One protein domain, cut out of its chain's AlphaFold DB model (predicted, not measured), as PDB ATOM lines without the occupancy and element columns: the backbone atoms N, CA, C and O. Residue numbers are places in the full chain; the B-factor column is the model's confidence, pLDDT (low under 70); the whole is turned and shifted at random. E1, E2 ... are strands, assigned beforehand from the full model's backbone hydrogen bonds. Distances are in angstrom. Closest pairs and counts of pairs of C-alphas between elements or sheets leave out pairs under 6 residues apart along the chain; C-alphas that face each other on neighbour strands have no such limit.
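Overview. This is residues 5 to 90 of the 92 residues of the protein "TonB_dep_Rec domain-containing protein" of Oleiphilus sp. HI0066 (UniProt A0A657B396). A single long, twisted sheet of five strands winds back and forth as a meander, each strand the antiparallel neighbour of the one before, with no named helix on either face. Two long loops, residues 28 to 41 and 64 to 81, lie toward the same end of the sheet, and the first lengthens the rod-like outline at that end. The printed part has 86 residues, with E1 to E5 in that order both along the chain and across the sheet; the class is all strand. The whole is loose, with a radius of gyration of the C-alphas of 16.8 A, and spans 56 by 22 by 21 A.

Along the chain. E1, residues 5 to 14, begins at C-alpha 5 (-30.349, -4.904, 30.628) and is 29.9 A long. E2, residues 17 to 27, measures 33.2 A. E3, residues 42 to 53, is the longest strand by residues and measures 36.1 A. E4, residues 56 to 63, measures 22.8 A. E5, residues 82 to 89, measures 23.4 A and ends at C-alpha 89 (-10.209, -33.310, 31.796).

Arrangement. E1, an edge strand, forms a hairpin with E2 at 172 degrees; N 8 and O 23 are 2.8 A apart, within hydrogen-bond range. E2 and E3 form a hairpin at 165 degrees, with N 22 and O 46 at 2.8 A. E3 and E4 form a hairpin at 167 degrees, with N 49 and O 60 at 2.9 A. E4 and E5, the other edge strand, form a hairpin at 168 degrees, with N 59 and O 86 at 2.8 A. E1 and E5 are apart.

Size, cuts and confidence. The C-alphas of Ser 34 and Gly 54, the two farthest apart, are separated by 55.8 A. The printed part has no cut. The links E2 to E3 and E4 to E5 are long, with 14 and 18 residues. Residues 70 to 77 have pLDDT under 70.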
ATOM      1  N   ALA A   5     -31.396  -3.993  30.197       91.38
ATOM      2  CA  ALA A   5     -30.349  -4.904  30.628       91.38
ATOM      3  C   ALA A   5     -29.054  -4.568  29.887       91.38
ATOM      4  O   ALA A   5     -29.037  -4.468  28.658       91.38
ATOM      5  N   ALA A   6     -27.971  -4.409  30.638       93.56
ATOM      6  CA  ALA A   6     -26.646  -4.124  30.117       93.56
ATOM      7  C   ALA A   6     -25.611  -5.042  30.769       93.56
ATOM      8  O   ALA A   6     -25.637  -5.272  31.977       93.56
ATOM      9  N   THR A   7     -24.666  -5.518  29.961       95.62
ATOM     10  CA  THR A   7     -23.532  -6.316  30.431       95.62
ATOM     11  C   THR A   7     -22.243  -5.731  29.885       95.62
ATOM     12  O   THR A   7     -22.119  -5.485  28.684       95.62
ATOM     13  N   ILE A   8     -21.269  -5.534  30.768       97.12
ATOM     14  CA  ILE A   8     -19.900  -5.162  30.424       97.12
ATOM     15  C   ILE A   8     -18.998  -6.284  30.914       97.12
ATOM     16  O   ILE A   8     -18.973  -6.591  32.100       97.12
ATOM     17  N   SER A   9     -18.231  -6.881  30.008       96.44
ATOM     18  CA  SER A   9     -17.294  -7.949  30.347       96.44
ATOM     19  C   SER A   9     -15.898  -7.636  29.834       96.44
ATOM     20  O   SER A   9     -15.733  -7.184  28.699       96.44
ATOM     21  N   ASN A  10     -14.893  -7.945  30.641       97.62
ATOM     22  CA  ASN A  10     -13.497  -7.946  30.246       97.62
ATOM     23  C   ASN A  10     -12.920  -9.352  30.402       97.62
ATOM     24  O   ASN A  10     -13.149 -10.024  31.408       97.62
ATOM     25  N   GLU A  11     -12.154  -9.778  29.404       97.56
ATOM     26  CA  GLU A  11     -11.385 -11.012  29.450       97.56
ATOM     27  C   GLU A  11      -9.906 -10.690  29.237       97.56
ATOM     28  O   GLU A  11      -9.537 -10.010  28.278       97.56
ATOM     29  N   LEU A  12      -9.062 -11.215  30.120       97.75
ATOM     30  CA  LEU A  12      -7.615 -11.120  30.030       97.75
ATOM     31  C   LEU A  12      -7.026 -12.529  30.019       97.75
ATOM     32  O   LEU A  12      -7.178 -13.283  30.977       97.75
ATOM     33  N   SER A  13      -6.329 -12.878  28.939       97.50
ATOM     34  CA  SER A  13      -5.613 -14.152  28.820       97.50
ATOM     35  C   SER A  13      -4.108 -13.923  28.964       97.50
ATOM     36  O   SER A  13      -3.535 -13.121  28.228       97.50
ATOM     37  N   VAL A  14      -3.472 -14.618  29.910       95.31
ATOM     38  CA  VAL A  14      -2.032 -14.530  30.197       95.31
ATOM     39  C   VAL A  14      -1.493 -15.937  30.456       95.31
ATOM     40  O   VAL A  14      -1.872 -16.580  31.431       95.31
ATOM     41  N   PHE A  15      -0.587 -16.408  29.594       95.12
ATOM     42  CA  PHE A  15      -0.064 -17.782  29.605       95.12
ATOM     43  C   PHE A  15      -1.184 -18.841  29.600       95.12
ATOM     44  O   PHE A  15      -2.007 -18.874  28.690       95.12
ATOM     45  N   ASP A  16      -1.193 -19.712  30.605       96.56
ATOM     46  CA  ASP A  16      -2.173 -20.759  30.866       96.56
ATOM     47  C   ASP A  16      -3.408 -20.252  31.624       96.56
ATOM     48  O   ASP A  16      -4.311 -21.045  31.890       96.56
ATOM     49  N   TYR A  17      -3.479 -18.957  31.951       97.38
ATOM     50  CA  TYR A  17      -4.577 -18.355  32.700       97.38
ATOM     51  C   TYR A  17      -5.495 -17.498  31.831       97.38
ATOM     52  O   TYR A  17      -5.064 -16.774  30.934       97.38
ATOM     53  N   LYS A  18      -6.778 -17.522  32.179       98.06
ATOM     54  CA  LYS A  18      -7.813 -16.631  31.666       98.06
ATOM     55  C   LYS A  18      -8.581 -16.042  32.843       98.06
ATOM     56  O   LYS A  18      -9.167 -16.771  33.638       98.06
ATOM     57  N   LEU A  19      -8.558 -14.722  32.950       97.88
ATOM     58  CA  LEU A  19      -9.313 -13.940  33.917       97.88
ATOM     59  C   LEU A  19     -10.512 -13.322  33.211       97.88
ATOM     60  O   LEU A  19     -10.373 -12.780  32.117       97.88
ATOM     61  N   ASN A  20     -11.673 -13.381  33.844       98.00
ATOM     62  CA  ASN A  20     -12.875 -12.722  33.365       98.00
ATOM     63  C   ASN A  20     -13.497 -11.911  34.504       98.00
ATOM     64  O   ASN A  20     -13.642 -12.411  35.621       98.00
ATOM     65  N   LEU A  21     -13.830 -10.662  34.202       97.56
ATOM     66  CA  LEU A  21     -14.581  -9.756  35.058       97.56
ATOM     67  C   LEU A  21     -15.816  -9.323  34.280       97.56
ATOM     68  O   LEU A  21     -15.699  -8.821  33.164       97.56
ATOM     69  N   GLU A  22     -16.984  -9.476  34.876       97.81
ATOM     70  CA  GLU A  22     -18.254  -9.116  34.268       97.81
ATOM     71  C   GLU A  22     -19.074  -8.282  35.245       97.81
ATOM     72  O   GLU A  22     -19.188  -8.611  36.423       97.81
ATOM     73  N   TYR A  23     -19.642  -7.193  34.742       96.25
ATOM     74  CA  TYR A  23     -20.630  -6.372  35.415       96.25
ATOM     75  C   TYR A  23     -21.943  -6.459  34.640       96.25
ATOM     76  O   TYR A  23     -21.967  -6.263  33.423       96.25
ATOM     77  N   GLN A  24     -23.025  -6.757  35.344       94.19
ATOM     78  CA  GLN A  24     -24.376  -6.845  34.811       94.19
ATOM     79  C   GLN A  24     -25.251  -5.832  35.534       94.19
ATOM     80  O   GLN A  24     -25.215  -5.760  36.759       94.19
ATOM     81  N   ARG A  25     -26.062  -5.089  34.783       92.81
ATOM     82  CA  ARG A  25     -27.065  -4.172  35.317       92.81
ATOM     83  C   ARG A  25     -28.410  -4.431  34.660       92.81
ATOM     84  O   ARG A  25     -28.491  -4.511  33.435       92.81
ATOM     85  N   GLN A  26     -29.452  -4.547  35.468       90.44
ATOM     86  CA  GLN A  26     -30.835  -4.680  35.030       90.44
ATOM     87  C   GLN A  26     -31.686  -3.666  35.784       90.44
ATOM     88  O   GLN A  26     -31.635  -3.606  37.011       90.44
ATOM     89  N   ASP A  27     -32.442  -2.857  35.056       90.31
ATOM     90  CA  ASP A  27     -33.260  -1.795  35.627       90.31
ATOM     91  C   ASP A  27     -34.614  -1.637  34.929       90.31
ATOM     92  O   ASP A  27     -34.880  -2.148  33.833       90.31
ATOM     93  N   GLY A  28     -35.505  -0.962  35.655       85.75
ATOM     94  CA  GLY A  28     -36.881  -0.708  35.261       85.75
ATOM     95  C   GLY A  28     -37.780  -1.941  35.301       85.75
ATOM     96  O   GLY A  28     -37.390  -3.051  35.665       85.75
ATOM     97  N   GLY A  29     -39.019  -1.739  34.875       85.56
ATOM     98  CA  GLY A  29     -40.033  -2.779  34.834       85.56
ATOM     99  C   GLY A  29     -40.799  -2.953  36.140       85.56
ATOM    100  O   GLY A  29     -40.454  -2.446  37.205       85.56
ATOM    101  N   TYR A  30     -41.893  -3.697  36.024       84.81
ATOM    102  CA  TYR A  30     -42.865  -3.885  37.090       84.81
ATOM    103  C   TYR A  30     -43.168  -5.372  37.282       84.81
ATOM    104  O   TYR A  30     -43.119  -6.171  36.334       84.81
ATOM    105  N   TYR A  31     -43.500  -5.743  38.518       80.44
ATOM    106  CA  TYR A  31     -43.979  -7.083  38.861       80.44
ATOM    107  C   TYR A  31     -45.400  -7.338  38.343       80.44
ATOM    108  O   TYR A  31     -45.781  -8.487  38.120       80.44
ATOM    109  N   ASP A  32     -46.181  -6.275  38.140       80.06
ATOM    110  CA  ASP A  32     -47.563  -6.332  37.674       80.06
ATOM    111  C   ASP A  32     -47.774  -5.592  36.342       80.06
ATOM    112  O   ASP A  32     -46.974  -4.762  35.919       80.06
ATOM    113  N   ARG A  33     -48.886  -5.911  35.665       79.62
ATOM    114  CA  ARG A  33     -49.270  -5.289  34.382       79.62
ATOM    115  C   ARG A  33     -49.822  -3.869  34.532       79.62
ATOM    116  O   ARG A  33     -49.918  -3.159  33.538       79.62
ATOM    117  N   SER A  34     -50.233  -3.488  35.738       85.44
ATOM    118  CA  SER A  34     -50.766  -2.164  36.076       85.44
ATOM    119  C   SER A  34     -49.674  -1.145  36.416       85.44
ATOM    120  O   SER A  34     -50.005  -0.026  36.798       85.44
ATOM    121  N   ALA A  35     -48.397  -1.524  36.295       81.19
ATOM    122  CA  ALA A  35     -47.245  -0.708  36.656       81.19
ATOM    123  C   ALA A  35     -47.310  -0.149  38.094       81.19
ATOM    124  O   ALA A  35     -46.965   1.000  38.350       81.19
ATOM    125  N   SER A  36     -47.811  -0.947  39.040       82.12
ATOM    126  CA  SER A  36     -48.037  -0.513  40.428       82.12
ATOM    127  C   SER A  36     -46.918  -0.929  41.390       82.12
ATOM    128  O   SER A  36     -46.714  -0.274  42.409       82.12
ATOM    129  N   ALA A  37     -46.184  -1.999  41.083       81.94
ATOM    130  CA  ALA A  37     -45.055  -2.499  41.861       81.94
ATOM    131  C   ALA A  37     -43.783  -2.535  41.004       81.94
ATOM    132  O   ALA A  37     -43.585  -3.466  40.221       81.94
ATOM    133  N   GLU A  38     -42.947  -1.510  41.151       82.62
ATOM    134  CA  GLU A  38     -41.657  -1.378  40.464       82.62
ATOM    135  C   GLU A  38     -40.662  -2.446  40.940       82.62
ATOM    136  O   GLU A  38     -40.649  -2.829  42.115       82.62
ATOM    137  N   MET A  39     -39.852  -2.954  40.014       84.69
ATOM    138  CA  MET A  39     -38.765  -3.881  40.316       84.69
ATOM    139  C   MET A  39     -37.503  -3.095  40.705       84.69
ATOM    140  O   MET A  39     -37.169  -2.120  40.031       84.69
ATOM    141  N   PRO A  40     -36.764  -3.502  41.751       85.00
ATOM    142  CA  PRO A  40     -35.513  -2.847  42.101       85.00
ATOM    143  C   PRO A  40     -34.453  -3.082  41.020       85.00
ATOM    144  O   PRO A  40     -34.381  -4.163  40.423       85.00
ATOM    145  N   THR A  41     -33.597  -2.080  40.815       87.56
ATOM    146  CA  THR A  41     -32.372  -2.217  40.021       87.56
ATOM    147  C   THR A  41     -31.485  -3.316  40.602       87.56
ATOM    148  O   THR A  41     -31.361  -3.436  41.818       87.56
ATOM    149  N   ASN A  42     -30.878  -4.102  39.719       87.56
ATOM    150  CA  ASN A  42     -30.011  -5.230  40.038       87.56
ATOM    151  C   ASN A  42     -28.654  -5.022  39.356       87.56
ATOM    152  O   ASN A  42     -28.596  -4.821  38.141       87.56
ATOM    153  N   GLU A  43     -27.581  -5.048  40.137       91.44
ATOM    154  CA  GLU A  43     -26.194  -4.805  39.762       91.44
ATOM    155  C   GLU A  43     -25.259  -5.909  40.286       91.44
ATOM    156  O   GLU A  43     -24.781  -5.907  41.424       91.44
ATOM    157  N   GLN A  44     -24.882  -6.830  39.401       93.06
ATOM    158  CA  GLN A  44     -24.016  -7.952  39.752       93.06
ATOM    159  C   GLN A  44     -22.616  -7.798  39.182       93.06
ATOM    160  O   GLN A  44     -22.430  -7.478  38.010       93.06
ATOM    161  N   ILE A  45     -21.623  -8.125  40.008       95.38
ATOM    162  CA  ILE A  45     -20.237  -8.302  39.574       95.38
ATOM    163  C   ILE A  45     -19.867  -9.781  39.695       95.38
ATOM    164  O   ILE A  45     -19.932 -10.369  40.780       95.38
ATOM    165  N   ASN A  46     -19.440 -10.364  38.580       97.06
ATOM    166  CA  ASN A  46     -18.998 -11.745  38.460       97.06
ATOM    167  C   ASN A  46     -17.511 -11.774  38.101       97.06
ATOM    168  O   ASN A  46     -17.032 -10.987  37.287       97.06
ATOM    169  N   VAL A  47     -16.770 -12.695  38.709       97.75
ATOM    170  CA  VAL A  47     -15.334 -12.864  38.471       97.75
ATOM    171  C   VAL A  47     -15.043 -14.336  38.256       97.75
ATOM    172  O   VAL A  47     -15.516 -15.185  39.012       97.75
ATOM    173  N   SER A  48     -14.220 -14.668  37.269       97.94
ATOM    174  CA  SER A  48     -13.675 -16.016  37.161       97.94
ATOM    175  C   SER A  48     -12.206 -16.029  36.776       97.94
ATOM    176  O   SER A  48     -11.705 -15.145  36.085       97.94
ATOM    177  N   ILE A  49     -11.519 -17.061  37.257       98.00
ATOM    178  CA  ILE A  49     -10.171 -17.424  36.842       98.00
ATOM    179  C   ILE A  49     -10.205 -18.860  36.346       98.00
ATOM    180  O   ILE A  49     -10.738 -19.754  37.004       98.00
ATOM    181  N   GLU A  50      -9.639 -19.073  35.174       98.25
ATOM    182  CA  GLU A  50      -9.495 -20.368  34.536       98.25
ATOM    183  C   GLU A  50      -8.021 -20.629  34.259       98.25
ATOM    184  O   GLU A  50      -7.299 -19.721  33.853       98.25
ATOM    185  N   ARG A  51      -7.585 -21.870  34.466       97.88
ATOM    186  CA  ARG A  51      -6.239 -22.333  34.151       97.88
ATOM    187  C   ARG A  51      -6.300 -23.582  33.279       97.88
ATOM    188  O   ARG A  51      -6.843 -24.599  33.714       97.88
ATOM    189  N   ARG A  52      -5.692 -23.528  32.092       96.31
ATOM    190  CA  ARG A  52      -5.615 -24.643  31.133       96.31
ATOM    191  C   ARG A  52      -4.192 -25.175  31.008       96.31
ATOM    192  O   ARG A  52      -3.308 -24.483  30.518       96.31
ATOM    193  N   LEU A  53      -3.992 -26.435  31.386       94.62
ATOM    194  CA  LEU A  53      -2.714 -27.143  31.309       94.62
ATOM    195  C   LEU A  53      -2.876 -28.451  30.531       94.62
ATOM    196  O   LEU A  53      -3.238 -29.487  31.091       94.62
ATOM    197  N   GLY A  54      -2.601 -28.409  29.226       93.12
ATOM    198  CA  GLY A  54      -2.759 -29.567  28.348       93.12
ATOM    199  C   GLY A  54      -4.206 -30.061  28.345       93.12
ATOM    200  O   GLY A  54      -5.104 -29.358  27.892       93.12
ATOM    201  N   GLN A  55      -4.428 -31.264  28.872       96.31
ATOM    202  CA  GLN A  55      -5.752 -31.886  28.978       96.31
ATOM    203  C   GLN A  55      -6.545 -31.428  30.211       96.31
ATOM    204  O   GLN A  55      -7.732 -31.725  30.311       96.31
ATOM    205  N   HIS A  56      -5.910 -30.724  31.150       97.31
ATOM    206  CA  HIS A  56      -6.517 -30.289  32.403       97.31
ATOM    207  C   HIS A  56      -7.043 -28.861  32.293       97.31
ATOM    208  O   HIS A  56      -6.346 -27.964  31.815       97.31
ATOM    209  N   ASN A  57      -8.241 -28.631  32.816       97.44
ATOM    210  CA  ASN A  57      -8.799 -27.300  32.978       97.44
ATOM    211  C   ASN A  57      -9.401 -27.154  34.376       97.44
ATOM    212  O   ASN A  57     -10.207 -27.983  34.796       97.44
ATOM    213  N   ALA A  58      -9.029 -26.094  35.084       98.06
ATOM    214  CA  ALA A  58      -9.603 -25.744  36.375       98.06
ATOM    215  C   ALA A  58     -10.143 -24.317  36.317       98.06
ATOM    216  O   ALA A  58      -9.443 -23.410  35.872       98.06
ATOM    217  N   ARG A  59     -11.368 -24.100  36.795       98.12
ATOM    218  CA  ARG A  59     -12.001 -22.784  36.856       98.12
ATOM    219  C   ARG A  59     -12.600 -22.539  38.232       98.12
ATOM    220  O   ARG A  59     -13.392 -23.343  38.716       98.12
ATOM    221  N   LEU A  60     -12.265 -21.398  38.817       98.12
ATOM    222  CA  LEU A  60     -12.957 -20.833  39.968       98.12
ATOM    223  C   LEU A  60     -13.827 -19.674  39.482       98.12
ATOM    224  O   LEU A  60     -13.363 -18.817  38.730       98.12
ATOM    225  N   SER A  61     -15.092 -19.641  39.887       97.56
ATOM    226  CA  SER A  61     -16.032 -18.576  39.533       97.56
ATOM    227  C   SER A  61     -16.743 -18.065  40.776       97.56
ATOM    228  O   SER A  61     -17.302 -18.850  41.536       97.56
ATOM    229  N   LEU A  62     -16.721 -16.751  40.968       97.00
ATOM    230  CA  LEU A  62     -17.471 -16.025  41.980       97.00
ATOM    231  C   LEU A  62     -18.578 -15.252  41.268       97.00
ATOM    232  O   LEU A  62     -18.299 -14.414  40.414       97.00
ATOM    233  N   VAL A  63     -19.825 -15.555  41.603       94.88
ATOM    234  CA  VAL A  63     -21.011 -14.914  41.026       94.88
ATOM    235  C   VAL A  63     -21.638 -14.032  42.093       94.88
ATOM    236  O   VAL A  63     -21.787 -14.487  43.231       94.88
ATOM    237  N   ASN A  64     -22.009 -12.805  41.719       92.88
ATOM    238  CA  ASN A  64     -22.545 -11.793  42.627       92.88
ATOM    239  C   ASN A  64     -21.599 -11.539  43.823       92.88
ATOM    240  O   ASN A  64     -21.934 -11.784  44.981       92.88
ATOM    241  N   ILE A  65     -20.357 -11.113  43.549       91.12
ATOM    242  CA  ILE A  65     -19.315 -10.947  44.583       91.12
ATOM    243  C   ILE A  65     -19.678  -9.891  45.642       91.12
ATOM    244  O   ILE A  65     -19.233  -9.996  46.788       91.12
ATOM    245  N   THR A  66     -20.498  -8.910  45.259       88.56
ATOM    246  CA  THR A  66     -21.051  -7.852  46.113       88.56
ATOM    247  C   THR A  66     -22.137  -8.357  47.062       88.56
ATOM    248  O   THR A  66     -22.507  -7.623  47.972       88.56
ATOM    249  N   ASP A  67     -22.590  -9.606  46.895       84.94
ATOM    250  CA  ASP A  67     -23.690 -10.210  47.654       84.94
ATOM    251  C   ASP A  67     -24.976  -9.378  47.566       84.94
ATOM    252  O   ASP A  67     -25.728  -9.234  48.531       84.94
ATOM    253  N   GLU A  68     -25.211  -8.785  46.394       81.50
ATOM    254  CA  GLU A  68     -26.395  -7.978  46.168       81.50
ATOM    255  C   GLU A  68     -27.643  -8.857  46.268       81.50
ATOM    256  O   GLU A  68     -27.727  -9.954  45.700       81.50
ATOM    257  N   ARG A  69     -28.630  -8.377  47.021       74.94
ATOM    258  CA  ARG A  69     -29.883  -9.088  47.213       74.94
ATOM    259  C   ARG A  69     -30.783  -8.863  46.006       74.94
ATOM    260  O   ARG A  69     -31.545  -7.908  45.952       74.94
ATOM    261  N   ILE A  70     -30.699  -9.785  45.062       69.19
ATOM    262  CA  ILE A  70     -31.579  -9.832  43.899       69.19
ATOM    263  C   ILE A  70     -32.976 -10.226  44.384       69.19
ATOM    264  O   ILE A  70     -33.111 -11.200  45.123       69.19
ATOM    265  N   GLU A  71     -34.020  -9.512  43.982       66.25
ATOM    266  CA  GLU A  71     -35.401  -9.959  44.185       66.25
ATOM    267  C   GLU A  71     -35.905 -10.601  42.891       66.25
ATOM    268  O   GLU A  71     -36.123  -9.924  41.887       66.25
ATOM    269  N   ASP A  72     -36.067 -11.921  42.902       60.62
ATOM    270  CA  ASP A  72     -36.608 -12.670  41.772       60.62
ATOM    271  C   ASP A  72     -38.144 -12.524  41.701       60.62
ATOM    272  O   ASP A  72     -38.804 -11.989  42.604       60.62
ATOM    273  N   PHE A  73     -38.737 -12.991  40.602       57.19
ATOM    274  CA  PHE A  73     -40.177 -12.946  40.345       57.19
ATOM    275  C   PHE A  73     -40.985 -13.447  41.566       57.19
ATOM    276  O   PHE A  73     -40.705 -14.514  42.110       57.19
ATOM    277  N   ASN A  74     -41.998 -12.683  42.003       61.41
ATOM    278  CA  ASN A  74     -42.760 -12.858  43.260       61.41
ATOM    279  C   ASN A  74     -42.033 -12.508  44.578       61.41
ATOM    280  O   ASN A  74     -42.452 -12.983  45.635       61.41
ATOM    281  N   ARG A  75     -41.019 -11.628  44.561       64.06
ATOM    282  CA  ARG A  75     -40.317 -11.125  45.769       64.06
ATOM    283  C   ARG A  75     -39.518 -12.196  46.519       64.06
ATOM    284  O   ARG A  75     -39.178 -12.019  47.690       64.06
ATOM    285  N   TYR A  76     -39.233 -13.325  45.874       66.56
ATOM    286  CA  TYR A  76     -38.339 -14.314  46.460       66.56
ATOM    287  C   TYR A  76     -36.903 -13.816  46.328       66.56
ATOM    288  O   TYR A  76     -36.530 -13.337  45.259       66.56
ATOM    289  N   PRO A  77     -36.079 -13.909  47.383       66.75
ATOM    290  CA  PRO A  77     -34.680 -13.545  47.263       66.75
ATOM    291  C   PRO A  77     -34.020 -14.481  46.249       66.75
ATOM    292  O   PRO A  77     -33.998 -15.701  46.423       66.75
ATOM    293  N   GLY A  78     -33.493 -13.889  45.185       72.31
ATOM    294  CA  GLY A  78     -32.576 -14.532  44.273       72.31
ATOM    295  C   GLY A  78     -31.297 -14.960  45.003       72.31
ATOM    296  O   GLY A  78     -31.027 -14.553  46.139       72.31
ATOM    297  N   PRO A  79     -30.500 -15.826  44.373       76.75
ATOM    298  CA  PRO A  79     -29.296 -16.346  44.994       76.75
ATOM    299  C   PRO A  79     -28.255 -15.236  45.197       76.75
ATOM    300  O   PRO A  79     -27.867 -14.562  44.242       76.75
ATOM    301  N   GLY A  80     -27.771 -15.099  46.434       85.44
ATOM    302  CA  GLY A  80     -26.681 -14.187  46.795       85.44
ATOM    303  C   GLY A  80     -25.325 -14.621  46.229       85.44
ATOM    304  O   GLY A  80     -25.232 -15.303  45.197       85.44
ATOM    305  N   ARG A  81     -24.247 -14.256  46.923       93.25
ATOM    306  CA  ARG A  81     -22.884 -14.595  46.515       93.25
ATOM    307  C   ARG A  81     -22.684 -16.103  46.430       93.25
ATOM    308  O   ARG A  81     -22.912 -16.842  47.388       93.25
ATOM    309  N   ARG A  82     -22.181 -16.568  45.287       94.44
ATOM    310  CA  ARG A  82     -21.928 -17.990  45.016       94.44
ATOM    311  C   ARG A  82     -20.505 -18.209  44.533       94.44
ATOM    312  O   ARG A  82     -19.958 -17.382  43.811       94.44
ATOM    313  N   ALA A  83     -19.938 -19.353  44.899       95.81
ATOM    314  CA  ALA A  83     -18.637 -19.802  44.427       95.81
ATOM    315  C   ALA A  83     -18.771 -21.170  43.757       95.81
ATOM    316  O   ALA A  83     -19.404 -22.075  44.300       95.81
ATOM    317  N   PHE A  84     -18.147 -21.323  42.595       97.56
ATOM    318  CA  PHE A  84     -18.112 -22.567  41.841       97.56
ATOM    319  C   PHE A  84     -16.665 -22.942  41.560       97.56
ATOM    320  O   PHE A  84     -15.905 -22.132  41.030       97.56
ATOM    321  N   LEU A  85     -16.303 -24.182  41.875       97.69
ATOM    322  CA  LEU A  85     -15.059 -24.791  41.429       97.69
ATOM    323  C   LEU A  85     -15.404 -25.855  40.393       97.69
ATOM    324  O   LEU A  85     -16.131 -26.801  40.685       97.69
ATOM    325  N   THR A  86     -14.895 -25.683  39.182       98.00
ATOM    326  CA  THR A  86     -15.082 -26.622  38.079       98.00
ATOM    327  C   THR A  86     -13.731 -27.171  37.670       98.00
ATOM    328  O   THR A  86     -12.777 -26.418  37.490       98.00
ATOM    329  N   TYR A  87     -13.656 -28.482  37.495       97.69
ATOM    330  CA  TYR A  87     -12.493 -29.148  36.937       97.69
ATOM    331  C   TYR A  87     -12.948 -30.050  35.796       97.69
ATOM    332  O   TYR A  87     -13.905 -30.809  35.949       97.69
ATOM    333  N   SER A  88     -12.273 -29.962  34.655       97.62
ATOM    334  CA  SER A  88     -12.525 -30.826  33.508       97.62
ATOM    335  C   SER A  88     -11.224 -31.393  32.960       97.62
ATOM    336  O   SER A  88     -10.182 -30.735  32.972       97.62
ATOM    337  N   TYR A  89     -11.306 -32.621  32.456       97.19
ATOM    338  CA  TYR A  89     -10.209 -33.310  31.796       97.19
ATOM    339  C   TYR A  89     -10.668 -33.795  30.421       97.19
ATOM    340  O   TYR A  89     -11.710 -34.443  30.314       97.19
ATOM    341  N   THR A  90      -9.906 -33.470  29.381       96.12
ATOM    342  CA  THR A  90     -10.190 -33.896  28.006       96.12
ATOM    343  C   THR A  90      -9.382 -35.152  27.686       96.12
ATOM    344  O   THR A  90      -8.155 -35.094  27.610       96.12
TER     345      THR A  90